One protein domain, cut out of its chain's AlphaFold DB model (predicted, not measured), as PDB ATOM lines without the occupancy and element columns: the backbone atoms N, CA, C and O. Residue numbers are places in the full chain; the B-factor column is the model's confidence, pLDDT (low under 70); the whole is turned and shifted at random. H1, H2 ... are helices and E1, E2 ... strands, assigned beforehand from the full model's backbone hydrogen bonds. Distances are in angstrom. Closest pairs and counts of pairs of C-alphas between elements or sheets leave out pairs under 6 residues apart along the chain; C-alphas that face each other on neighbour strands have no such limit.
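What this domain is: This is residues 115 to 193 of the 194 residues of the protein "ORF6N domain-containing protein" of Prevotella copri (UniProt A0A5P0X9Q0). Two small pieces sit loosely one beyond the other: a parallel pair of strands, E1 and E2, joined through helix H1, and an antiparallel three-stranded sheet of E3, E4 and E5. Helix H2 only grazes that sheet with its first residues, and in the long loop between E4 and E5 residues 166 to 171 stick out. The printed part has 79 residues, with two named helices and five named strands in the order E1, H1, E2, E3, E4, E5, H2, a mixed class. It is only just loose, close to compact, with a radius of gyration of the C-alphas of 14.2 A and spans of 37 by 36 by 22 A.

How they stand to each other: Begin at E1, residues 115 to 118, and go on to H1, residues 123 to 133, and E2, residues 140 to 143. These form a strand-helix-strand unit, two parallel neighbour strands with a helix between, and its crossover is right-handed. E1 and E2 are parallel at 25 degrees; look for N 116 and O 140, 2.8 A apart, within hydrogen-bond range. H1 and E2 are near each other, with 5 pairs of C-alphas within 10 A. Next come E3, residues 150 to 154, E4, residues 157 to 161, and E5, residues 176 to 178, a meander, each strand the antiparallel neighbour of the one before. In the hairpin of E3 and E4, at 155 degrees, N 152 and O 159 are 2.8 A apart; in that of E4 and E5, at 143 degrees, N 160 and O 176 are 2.8 A apart, both within hydrogen-bond range. E1 and E3 are near each other, with 5 pairs within 10 A, while H1 is not on the sheet of E3, E4 and E5. H2, residues 183 to 192, only grazes that sheet with residues 183 to 186; its closest C-alphas to E3 are those of Pro 183 and Cys 153, 6.0 A apart. In H1 and H2 every O i to N i+4 pair is within hydrogen-bond range.

Where its parts are: Find C-alpha 115 at (19.837, -52.605, -44.537), where E1 begins, 9.8 A long. H1 runs 15.2 A from C-alpha 123 at (6.042, -43.674, -51.202), and E2 10.5 A. E3 is 13.2 A long, E4 13.0 A and E5 6.3 A. H2 runs 14.0 A to C-alpha 192 at (10.727, -63.207, -30.924).

The domain as a whole: The C-alphas farthest apart, those of Gln 135 and Asn 193, are 37.2 A apart. The printed part has no cut, and the link from E4 to E5, residues 162 to 175, is long. Look for pLDDT under 70 at residues 146 to 148, 168 to 169, 172 and 190 to 193; the mean of the printed part is 80.5.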
ATOM      1  N   VAL A 115      21.266 -52.321 -44.680       87.75
ATOM      2  CA  VAL A 115      19.837 -52.605 -44.537       87.75
ATOM      3  C   VAL A 115      19.232 -51.576 -43.592       87.75
ATOM      4  O   VAL A 115      19.745 -51.349 -42.494       87.75
ATOM      5  N   ILE A 116      18.143 -50.936 -44.010       89.00
ATOM      6  CA  ILE A 116      17.422 -49.948 -43.207       89.00
ATOM      7  C   ILE A 116      16.142 -50.570 -42.664       89.00
ATOM      8  O   ILE A 116      15.222 -50.897 -43.409       89.00
ATOM      9  N   TYR A 117      16.047 -50.627 -41.339       86.50
ATOM     10  CA  TYR A 117      14.827 -50.999 -40.634       86.50
ATOM     11  C   TYR A 117      14.039 -49.745 -40.251       86.50
ATOM     12  O   TYR A 117      14.542 -48.876 -39.537       86.50
ATOM     13  N   THR A 118      12.795 -49.632 -40.719       86.50
ATOM     14  CA  THR A 118      11.929 -48.471 -40.439       86.50
ATOM     15  C   THR A 118      10.497 -48.883 -40.123       86.50
ATOM     16  O   THR A 118       9.997 -49.875 -40.636       86.50
ATOM     17  N   GLN A 119       9.776 -48.109 -39.313       83.88
ATOM     18  CA  GLN A 119       8.403 -48.445 -38.916       83.88
ATOM     19  C   GLN A 119       7.428 -48.514 -40.100       83.88
ATOM     20  O   GLN A 119       6.514 -49.349 -40.125       83.88
ATOM     21  N   GLN A 120       7.610 -47.622 -41.074       84.38
ATOM     22  CA  GLN A 120       6.754 -47.494 -42.246       84.38
ATOM     23  C   GLN A 120       7.578 -47.086 -43.465       84.38
ATOM     24  O   GLN A 120       8.408 -46.179 -43.394       84.38
ATOM     25  N   ILE A 121       7.290 -47.717 -44.601       87.19
ATOM     26  CA  ILE A 121       7.846 -47.340 -45.900       87.19
ATOM     27  C   ILE A 121       6.783 -46.511 -46.622       87.19
ATOM     28  O   ILE A 121       5.758 -47.024 -47.066       87.19
ATOM     29  N   ILE A 122       7.002 -45.199 -46.684       91.12
ATOM     30  CA  ILE A 122       6.112 -44.255 -47.370       91.12
ATOM     31  C   ILE A 122       6.611 -44.082 -48.808       91.12
ATOM     32  O   ILE A 122       7.817 -44.085 -49.047       91.12
ATOM     33  N   ARG A 123       5.712 -43.834 -49.770       91.31
ATOM     34  CA  ARG A 123       6.042 -43.674 -51.202       91.31
ATOM     35  C   ARG A 123       7.235 -42.751 -51.481       91.31
ATOM     36  O   ARG A 123       8.044 -43.051 -52.346       91.31
ATOM     37  N   ARG A 124       7.348 -41.624 -50.767       92.44
ATOM     38  CA  ARG A 124       8.468 -40.685 -50.946       92.44
ATOM     39  C   ARG A 124       9.811 -41.305 -50.553       92.44
ATOM     40  O   ARG A 124      10.775 -41.118 -51.275       92.44
ATOM     41  N   PHE A 125       9.838 -42.061 -49.458       91.38
ATOM     42  CA  PHE A 125      11.037 -42.763 -49.010       91.38
ATOM     43  C   PHE A 125      11.443 -43.853 -50.004       91.38
ATOM     44  O   PHE A 125      12.608 -43.923 -50.369       91.38
ATOM     45  N   GLN A 126      10.475 -44.614 -50.528       90.25
ATOM     46  CA  GLN A 126      10.751 -45.615 -51.560       90.25
ATOM     47  C   GLN A 126      11.390 -44.993 -52.809       90.25
ATOM     48  O   GLN A 126      12.416 -45.467 -53.265       90.25
ATOM     49  N   LEU A 127      10.850 -43.873 -53.306       92.75
ATOM     50  CA  LEU A 127      11.419 -43.172 -54.465       92.75
ATOM     51  C   LEU A 127      12.848 -42.665 -54.221       92.75
ATOM     52  O   LEU A 127      13.651 -42.613 -55.152       92.75
ATOM     53  N   ASP A 128      13.156 -42.248 -52.992       92.06
ATOM     54  CA  ASP A 128      14.505 -41.812 -52.633       92.06
ATOM     55  C   ASP A 128      15.481 -43.001 -52.588       92.06
ATOM     56  O   ASP A 128      16.609 -42.866 -53.063       92.06
ATOM     57  N   ILE A 129      15.033 -44.170 -52.112       91.25
ATOM     58  CA  ILE A 129      15.797 -45.428 -52.154       91.25
ATOM     59  C   ILE A 129      16.000 -45.894 -53.595       91.25
ATOM     60  O   ILE A 129      17.125 -46.190 -53.977       91.25
ATOM     61  N   ASP A 130      14.963 -45.867 -54.431       91.38
ATOM     62  CA  ASP A 130      15.062 -46.253 -55.842       91.38
ATOM     63  C   ASP A 130      16.064 -45.355 -56.590       91.38
ATOM     64  O   ASP A 130      16.884 -45.834 -57.374       91.38
ATOM     65  N   ARG A 131      16.050 -44.042 -56.310       92.94
ATOM     66  CA  ARG A 131      17.028 -43.096 -56.870       92.94
ATOM     67  C   ARG A 131      18.447 -43.401 -56.391       92.94
ATOM     68  O   ARG A 131      19.377 -43.296 -57.187       92.94
ATOM     69  N   HIS A 132      18.617 -43.736 -55.113       90.50
ATOM     70  CA  HIS A 132      19.915 -44.097 -54.556       90.50
ATOM     71  C   HIS A 132      20.448 -45.398 -55.174       90.50
ATOM     72  O   HIS A 132      21.556 -45.397 -55.698       90.50
ATOM     73  N   ASN A 133      19.639 -46.458 -55.199       89.75
ATOM     74  CA  ASN A 133      20.005 -47.782 -55.715       89.75
ATOM     75  C   ASN A 133      20.279 -47.777 -57.230       89.75
ATOM     76  O   ASN A 133      20.968 -48.655 -57.736       89.75
ATOM     77  N   ALA A 134      19.769 -46.784 -57.967       89.00
ATOM     78  CA  ALA A 134      20.128 -46.570 -59.369       89.00
ATOM     79  C   ALA A 134      21.530 -45.955 -59.560       89.00
ATOM     80  O   ALA A 134      22.092 -46.050 -60.648       89.00
ATOM     81  N   GLN A 135      22.073 -45.282 -58.539       83.62
ATOM     82  CA  GLN A 135      23.348 -44.553 -58.601       83.62
ATOM     83  C   GLN A 135      24.472 -45.231 -57.808       83.62
ATOM     84  O   GLN A 135      25.643 -45.034 -58.124       83.62
ATOM     85  N   TYR A 136      24.125 -46.004 -56.781       83.62
ATOM     86  CA  TYR A 136      25.047 -46.595 -55.817       83.62
ATOM     87  C   TYR A 136      24.699 -48.060 -55.547       83.62
ATOM     88  O   TYR A 136      23.706 -48.580 -56.054       83.62
ATOM     89  N   ALA A 137      25.528 -48.723 -54.735       80.12
ATOM     90  CA  ALA A 137      25.243 -50.072 -54.264       80.12
ATOM     91  C   ALA A 137      23.849 -50.125 -53.608       80.12
ATOM     92  O   ALA A 137      23.517 -49.230 -52.824       80.12
ATOM     93  N   PRO A 138      23.027 -51.134 -53.939       85.12
ATOM     94  CA  PRO A 138      21.655 -51.192 -53.471       85.12
ATOM     95  C   PRO A 138      21.592 -51.329 -51.950       85.12
ATOM     96  O   PRO A 138      22.323 -52.115 -51.350       85.12
ATOM     97  N   ILE A 139      20.691 -50.557 -51.350       88.38
ATOM     98  CA  ILE A 139      20.342 -50.611 -49.934       88.38
ATOM     99  C   ILE A 139      18.983 -51.293 -49.809       88.38
ATOM    100  O   ILE A 139      18.012 -50.869 -50.451       88.38
ATOM    101  N   ASP A 140      18.914 -52.307 -48.953       86.88
ATOM    102  CA  ASP A 140      17.670 -53.004 -48.642       86.88
ATOM    103  C   ASP A 140      16.896 -52.269 -47.546       86.88
ATOM    104  O   ASP A 140      17.464 -51.631 -46.654       86.88
ATOM    105  N   VAL A 141      15.568 -52.344 -47.602       88.31
ATOM    106  CA  VAL A 141      14.692 -51.679 -46.635       88.31
ATOM    107  C   VAL A 141      13.633 -52.649 -46.146       88.31
ATOM    108  O   VAL A 141      12.853 -53.183 -46.932       88.31
ATOM    109  N   GLU A 142      13.551 -52.809 -44.830       87.12
ATOM    110  CA  GLU A 142      12.574 -53.671 -44.177       87.12
ATOM    111  C   GLU A 142      11.707 -52.886 -43.188       87.12
ATOM    112  O   GLU A 142      12.147 -51.948 -42.513       87.12
ATOM    113  N   THR A 143      10.432 -53.275 -43.083       84.12
ATOM    114  CA  THR A 143       9.539 -52.684 -42.084       84.12
ATOM    115  C   THR A 143       9.742 -53.315 -40.719       84.12
ATOM    116  O   THR A 143       9.665 -54.534 -40.579       84.12
ATOM    117  N   PHE A 144       9.882 -52.486 -39.692       78.81
ATOM    118  CA  PHE A 144      10.102 -52.921 -38.324       78.81
ATOM    119  C   PHE A 144       9.403 -52.008 -37.322       78.81
ATOM    120  O   PHE A 144       9.744 -50.836 -37.183       78.81
ATOM    121  N   ARG A 145       8.392 -52.539 -36.626       75.56
ATOM    122  CA  ARG A 145       7.478 -51.736 -35.789       75.56
ATOM    123  C   ARG A 145       7.690 -51.876 -34.286       75.56
ATOM    124  O   ARG A 145       7.017 -51.189 -33.528       75.56
ATOM    125  N   LEU A 146       8.583 -52.771 -33.875       69.62
ATOM    126  CA  LEU A 146       8.712 -53.220 -32.488       69.62
ATOM    127  C   LEU A 146       9.725 -52.409 -31.673       69.62
ATOM    128  O   LEU A 146       9.825 -52.600 -30.467       69.62
ATOM    129  N   SER A 147      10.458 -51.494 -32.310       68.12
ATOM    130  CA  SER A 147      11.387 -50.606 -31.621       68.12
ATOM    131  C   SER A 147      11.068 -49.143 -31.894       68.12
ATOM    132  O   SER A 147      10.810 -48.748 -33.032       68.12
ATOM    133  N   HIS A 148      11.091 -48.351 -30.824       69.12
ATOM    134  CA  HIS A 148      11.015 -46.893 -30.871       69.12
ATOM    135  C   HIS A 148      12.401 -46.235 -30.851       69.12
ATOM    136  O   HIS A 148      12.523 -45.056 -31.189       69.12
ATOM    137  N   ASP A 149      13.431 -46.998 -30.480       76.25
ATOM    138  CA  ASP A 149      14.803 -46.524 -30.362       76.25
ATOM    139  C   ASP A 149      15.578 -46.740 -31.663       76.25
ATOM    140  O   ASP A 149      15.226 -47.558 -32.516       76.25
ATOM    141  N   ARG A 150      16.661 -45.978 -31.823       83.75
ATOM    142  CA  ARG A 150      17.538 -46.085 -32.991       83.75
ATOM    143  C   ARG A 150      18.758 -46.909 -32.637       83.75
ATOM    144  O   ARG A 150      19.502 -46.563 -31.716       83.75
ATOM    145  N   PHE A 151      18.994 -47.931 -33.439       86.50
ATOM    146  CA  PHE A 151      20.192 -48.747 -33.373       86.50
ATOM    147  C   PHE A 151      20.984 -48.585 -34.665       86.50
ATOM    148  O   PHE A 151      20.410 -48.477 -35.748       86.50
ATOM    149  N   LEU A 152      22.303 -48.540 -34.537       87.19
ATOM    150  CA  LEU A 152      23.244 -48.613 -35.640       87.19
ATOM    151  C   LEU A 152      24.076 -49.871 -35.431       87.19
ATOM    152  O   LEU A 152      24.808 -49.974 -34.451       87.19
ATOM    153  N   CYS A 153      23.931 -50.824 -36.340       87.31
ATOM    154  CA  CYS A 153      24.705 -52.054 -36.341       87.31
ATOM    155  C   CYS A 153      25.831 -51.905 -37.365       87.31
ATOM    156  O   CYS A 153      25.561 -51.586 -38.523       87.31
ATOM    157  N   ILE A 154      27.076 -52.100 -36.938       85.56
ATOM    158  CA  ILE A 154      28.250 -52.098 -37.816       85.56
ATOM    159  C   ILE A 154      29.008 -53.391 -37.553       85.56
ATOM    160  O   ILE A 154      29.515 -53.594 -36.451       85.56
ATOM    161  N   ASP A 155      29.104 -54.246 -38.567       82.81
ATOM    162  CA  ASP A 155      29.646 -55.600 -38.438       82.81
ATOM    163  C   ASP A 155      28.985 -56.367 -37.274       82.81
ATOM    164  O   ASP A 155      27.799 -56.659 -37.331       82.81
ATOM    165  N   ASP A 156      29.741 -56.654 -36.210       79.88
ATOM    166  CA  ASP A 156      29.296 -57.386 -35.018       79.88
ATOM    167  C   ASP A 156      28.859 -56.448 -33.877       79.88
ATOM    168  O   ASP A 156      28.365 -56.906 -32.847       79.88
ATOM    169  N   ASP A 157      29.085 -55.141 -34.026       84.06
ATOM    170  CA  ASP A 157      28.903 -54.158 -32.967       84.06
ATOM    171  C   ASP A 157      27.549 -53.455 -33.095       84.06
ATOM    172  O   ASP A 157      27.177 -52.942 -34.156       84.06
ATOM    173  N   VAL A 158      26.829 -53.367 -31.977       87.56
ATOM    174  CA  VAL A 158      25.551 -52.659 -31.892       87.56
ATOM    175  C   VAL A 158      25.722 -51.367 -31.104       87.56
ATOM    176  O   VAL A 158      26.178 -51.363 -29.959       87.56
ATOM    177  N   TYR A 159      25.291 -50.260 -31.700       87.81
ATOM    178  CA  TYR A 159      25.301 -48.936 -31.095       87.81
ATOM    179  C   TYR A 159      23.877 -48.438 -30.887       87.81
ATOM    180  O   TYR A 159      23.080 -48.381 -31.821       87.81
ATOM    181  N   HIS A 160      23.561 -48.027 -29.666       87.06
ATOM    182  CA  HIS A 160      22.310 -47.356 -29.345       87.06
ATOM    183  C   HIS A 160      22.464 -45.836 -29.461       87.06
ATOM    184  O   HIS A 160      23.394 -45.241 -28.902       87.06
ATOM    185  N   ILE A 161      21.525 -45.210 -30.176       84.94
ATOM    186  CA  ILE A 161      21.525 -43.784 -30.499       84.94
ATOM    187  C   ILE A 161      20.283 -43.102 -29.900       84.94
ATOM    188  O   ILE A 161      19.214 -43.003 -30.514       84.94
ATOM    189  N   GLY A 162      20.456 -42.555 -28.693       73.75
ATOM    190  CA  GLY A 162      19.389 -41.863 -27.959       73.75
ATOM    191  C   GLY A 162      18.973 -40.511 -28.559       73.75
ATOM    192  O   GLY A 162      17.816 -40.116 -28.442       73.75
ATOM    193  N   ALA A 163      19.864 -39.816 -29.277       70.81
ATOM    194  CA  ALA A 163      19.606 -38.509 -29.902       70.81
ATOM    195  C   ALA A 163      19.608 -38.574 -31.441       70.81
ATOM    196  O   ALA A 163      20.045 -39.556 -32.031       70.81
ATOM    197  N   SER A 164      19.069 -37.558 -32.123       70.62
ATOM    198  CA  SER A 164      19.019 -37.567 -33.591       70.62
ATOM    199  C   SER A 164      20.419 -37.631 -34.189       70.62
ATOM    200  O   SER A 164      21.275 -36.832 -33.830       70.62
ATOM    201  N   ILE A 165      20.640 -38.522 -35.164       72.56
ATOM    202  CA  ILE A 165      21.914 -38.611 -35.906       72.56
ATOM    203  C   ILE A 165      22.282 -37.255 -36.534       72.56
ATOM    204  O   ILE A 165      23.453 -36.931 -36.683       72.56
ATOM    205  N   LYS A 166      21.289 -36.408 -36.835       70.19
ATOM    206  CA  LYS A 166      21.495 -35.051 -37.368       70.19
ATOM    207  C   LYS A 166      22.180 -34.089 -36.386       70.19
ATOM    208  O   LYS A 166      22.662 -33.043 -36.818       70.19
ATOM    209  N   ASP A 167      22.199 -34.423 -35.097       70.06
ATOM    210  CA  ASP A 167      22.842 -33.633 -34.043       70.06
ATOM    211  C   ASP A 167      24.315 -34.024 -33.830       70.06
ATOM    212  O   ASP A 167      25.040 -33.323 -33.114       70.06
ATOM    213  N   LEU A 168      24.775 -35.101 -34.482       67.69
ATOM    214  CA  LEU A 168      26.166 -35.540 -34.461       67.69
ATOM    215  C   LEU A 168      27.077 -34.407 -34.969       67.69
ATOM    216  O   LEU A 168      26.921 -33.914 -36.085       67.69
ATOM    217  N   GLY A 169      28.009 -33.961 -34.122       63.44
ATOM    218  CA  GLY A 169      28.983 -32.909 -34.441       63.44
ATOM    219  C   GLY A 169      28.521 -31.463 -34.205       63.44
ATOM    220  O   GLY A 169      29.344 -30.557 -34.297       63.44
ATOM    221  N   LYS A 170      27.246 -31.215 -33.864       71.69
ATOM    222  CA  LYS A 170      26.734 -29.859 -33.549       71.69
ATOM    223  C   LYS A 170      26.545 -29.601 -32.055       71.69
ATOM    224  O   LYS A 170      26.547 -28.450 -31.627       71.69
ATOM    225  N   LYS A 171      26.343 -30.657 -31.266       70.12
ATOM    226  CA  LYS A 171      26.160 -30.617 -29.807       70.12
ATOM    227  C   LYS A 171      26.862 -31.814 -29.168       70.12
ATOM    228  O   LYS A 171      27.277 -32.736 -29.866       70.12
ATOM    229  N   TRP A 172      26.972 -31.800 -27.839       68.69
ATOM    230  CA  TRP A 172      27.380 -32.982 -27.078       68.69
ATOM    231  C   TRP A 172      26.427 -34.136 -27.400       68.69
ATOM    232  O   TRP A 172      25.220 -34.031 -27.187       68.69
ATOM    233  N   PHE A 173      26.983 -35.211 -27.951       72.06
ATOM    234  CA  PHE A 173      26.254 -36.373 -28.434       72.06
ATOM    235  C   PHE A 173      26.901 -37.624 -27.849       72.06
ATOM    236  O   PHE A 173      28.120 -37.780 -27.920       72.06
ATOM    237  N   ALA A 174      26.090 -38.505 -27.272       75.44
ATOM    238  CA  ALA A 174      26.538 -39.761 -26.693       75.44
ATOM    239  C   ALA A 174      25.851 -40.930 -27.403       75.44
ATOM    240  O   ALA A 174      24.654 -40.878 -27.694       75.44
ATOM    241  N   PHE A 175      26.615 -41.987 -27.651       85.06
ATOM    242  CA  PHE A 175      26.119 -43.281 -28.101       85.06
ATOM    243  C   PHE A 175      26.623 -44.358 -27.143       85.06
ATOM    244  O   PHE A 175      27.688 -44.216 -26.539       85.06
ATOM    245  N   SER A 176      25.854 -45.432 -26.995       85.75
ATOM    246  CA  SER A 176      26.219 -46.560 -26.137       85.75
ATOM    247  C   SER A 176      26.511 -47.773 -27.004       85.75
ATOM    248  O   SER A 176      25.650 -48.190 -27.775       85.75
ATOM    249  N   LYS A 177      27.714 -48.337 -26.882       87.56
ATOM    250  CA  LYS A 177      28.034 -49.638 -27.472       87.56
ATOM    251  C   LYS A 177      27.445 -50.739 -26.588       87.56
ATOM    252  O   LYS A 177      27.590 -50.685 -25.369       87.56
ATOM    253  N   LEU A 178      26.748 -51.696 -27.194       84.88
ATOM    254  CA  LEU A 178      26.134 -52.827 -26.504       84.88
ATOM    255  C   LEU A 178      26.997 -54.075 -26.720       84.88
ATOM    256  O   LEU A 178      26.984 -54.657 -27.796       84.88
ATOM    257  N   ASP A 179      27.727 -54.499 -25.688       75.62
ATOM    258  CA  ASP A 179      28.730 -55.573 -25.811       75.62
ATOM    259  C   ASP A 179      28.143 -57.002 -25.841       75.62
ATOM    260  O   ASP A 179      28.853 -57.954 -26.152       75.62
ATOM    261  N   ILE A 180      26.860 -57.181 -25.500       71.81
ATOM    262  CA  ILE A 180      26.217 -58.506 -25.323       71.81
ATOM    263  C   ILE A 180      25.243 -58.836 -26.474       71.81
ATOM    264  O   ILE A 180      24.624 -59.900 -26.503       71.81
ATOM    265  N   LEU A 181      25.056 -57.924 -27.427       71.12
ATOM    266  CA  LEU A 181      24.084 -58.075 -28.506       71.12
ATOM    267  C   LEU A 181      24.815 -58.062 -29.844       71.12
ATOM    268  O   LEU A 181      25.384 -57.039 -30.206       71.12
ATOM    269  N   SER A 182      24.765 -59.176 -30.580       78.06
ATOM    270  CA  SER A 182      25.048 -59.146 -32.016       78.06
ATOM    271  C   SER A 182      23.836 -58.580 -32.769       78.06
ATOM    272  O   SER A 182      22.712 -58.650 -32.252       78.06
ATOM    273  N   PRO A 183      24.014 -58.033 -33.984       77.56
ATOM    274  CA  PRO A 183      22.897 -57.553 -34.796       77.56
ATOM    275  C   PRO A 183      21.844 -58.632 -35.047       77.56
ATOM    276  O   PRO A 183      20.655 -58.359 -34.899       77.56
ATOM    277  N   ASP A 184      22.270 -59.867 -35.315       77.62
ATOM    278  CA  ASP A 184      21.359 -60.995 -35.517       77.62
ATOM    279  C   ASP A 184      20.559 -61.297 -34.252       77.62
ATOM    280  O   ASP A 184      19.338 -61.391 -34.307       77.62
ATOM    281  N   MET A 185      21.212 -61.340 -33.085       77.75
ATOM    282  CA  MET A 185      20.519 -61.539 -31.809       77.75
ATOM    283  C   MET A 185      19.581 -60.381 -31.469       77.75
ATOM    284  O   MET A 185      18.560 -60.598 -30.822       77.75
ATOM    285  N   LEU A 186      19.917 -59.148 -31.854       77.06
ATOM    286  CA  LEU A 186      19.038 -57.996 -31.686       77.06
ATOM    287  C   LEU A 186      17.797 -58.150 -32.572       77.06
ATOM    288  O   LEU A 186      16.675 -58.031 -32.082       77.06
ATOM    289  N   ILE A 187      17.988 -58.467 -33.850       76.12
ATOM    290  CA  ILE A 187      16.896 -58.697 -34.796       76.12
ATOM    291  C   ILE A 187      16.033 -59.877 -34.329       76.12
ATOM    292  O   ILE A 187      14.811 -59.753 -34.305       76.12
ATOM    293  N   GLU A 188      16.635 -60.984 -33.893       78.12
ATOM    294  CA  GLU A 188      15.937 -62.153 -33.357       78.12
ATOM    295  C   GLU A 188      15.178 -61.838 -32.075       78.12
ATOM    296  O   GLU A 188      13.985 -62.117 -32.016       78.12
ATOM    297  N   LYS A 189      15.809 -61.231 -31.061       70.62
ATOM    298  CA  LYS A 189      15.140 -60.865 -29.796       70.62
ATOM    299  C   LYS A 189      13.963 -59.939 -30.028       70.62
ATOM    300  O   LYS A 189      12.941 -60.062 -29.359       70.62
ATOM    301  N   ILE A 190      14.097 -59.011 -30.970       65.75
ATOM    302  CA  ILE A 190      12.997 -58.110 -31.262       65.75
ATOM    303  C   ILE A 190      11.919 -58.819 -32.100       65.75
ATOM    304  O   ILE A 190      10.744 -58.572 -31.868       65.75
ATOM    305  N   LYS A 191      12.267 -59.752 -32.999       66.88
ATOM    306  CA  LYS A 191      11.290 -60.583 -33.737       66.88
ATOM    307  C   LYS A 191      10.572 -61.622 -32.855       66.88
ATOM    308  O   LYS A 191       9.436 -61.967 -33.166       66.88
ATOM    309  N   SER A 192      11.212 -62.115 -31.792       59.44
ATOM    310  CA  SER A 192      10.727 -63.207 -30.924       59.44
ATOM    311  C   SER A 192       9.908 -62.759 -29.708       59.44
ATOM    312  O   SER A 192       9.321 -63.603 -29.044       59.44
ATOM    313  N   ASN A 193       9.773 -61.454 -29.451       53.16
ATOM    314  CA  ASN A 193       8.804 -60.912 -28.483       53.16
ATOM    315  C   ASN A 193       7.347 -60.909 -29.020       53.16
ATOM    316  O   ASN A 193       6.568 -60.009 -28.701       53.16
TER     317      ASN A 193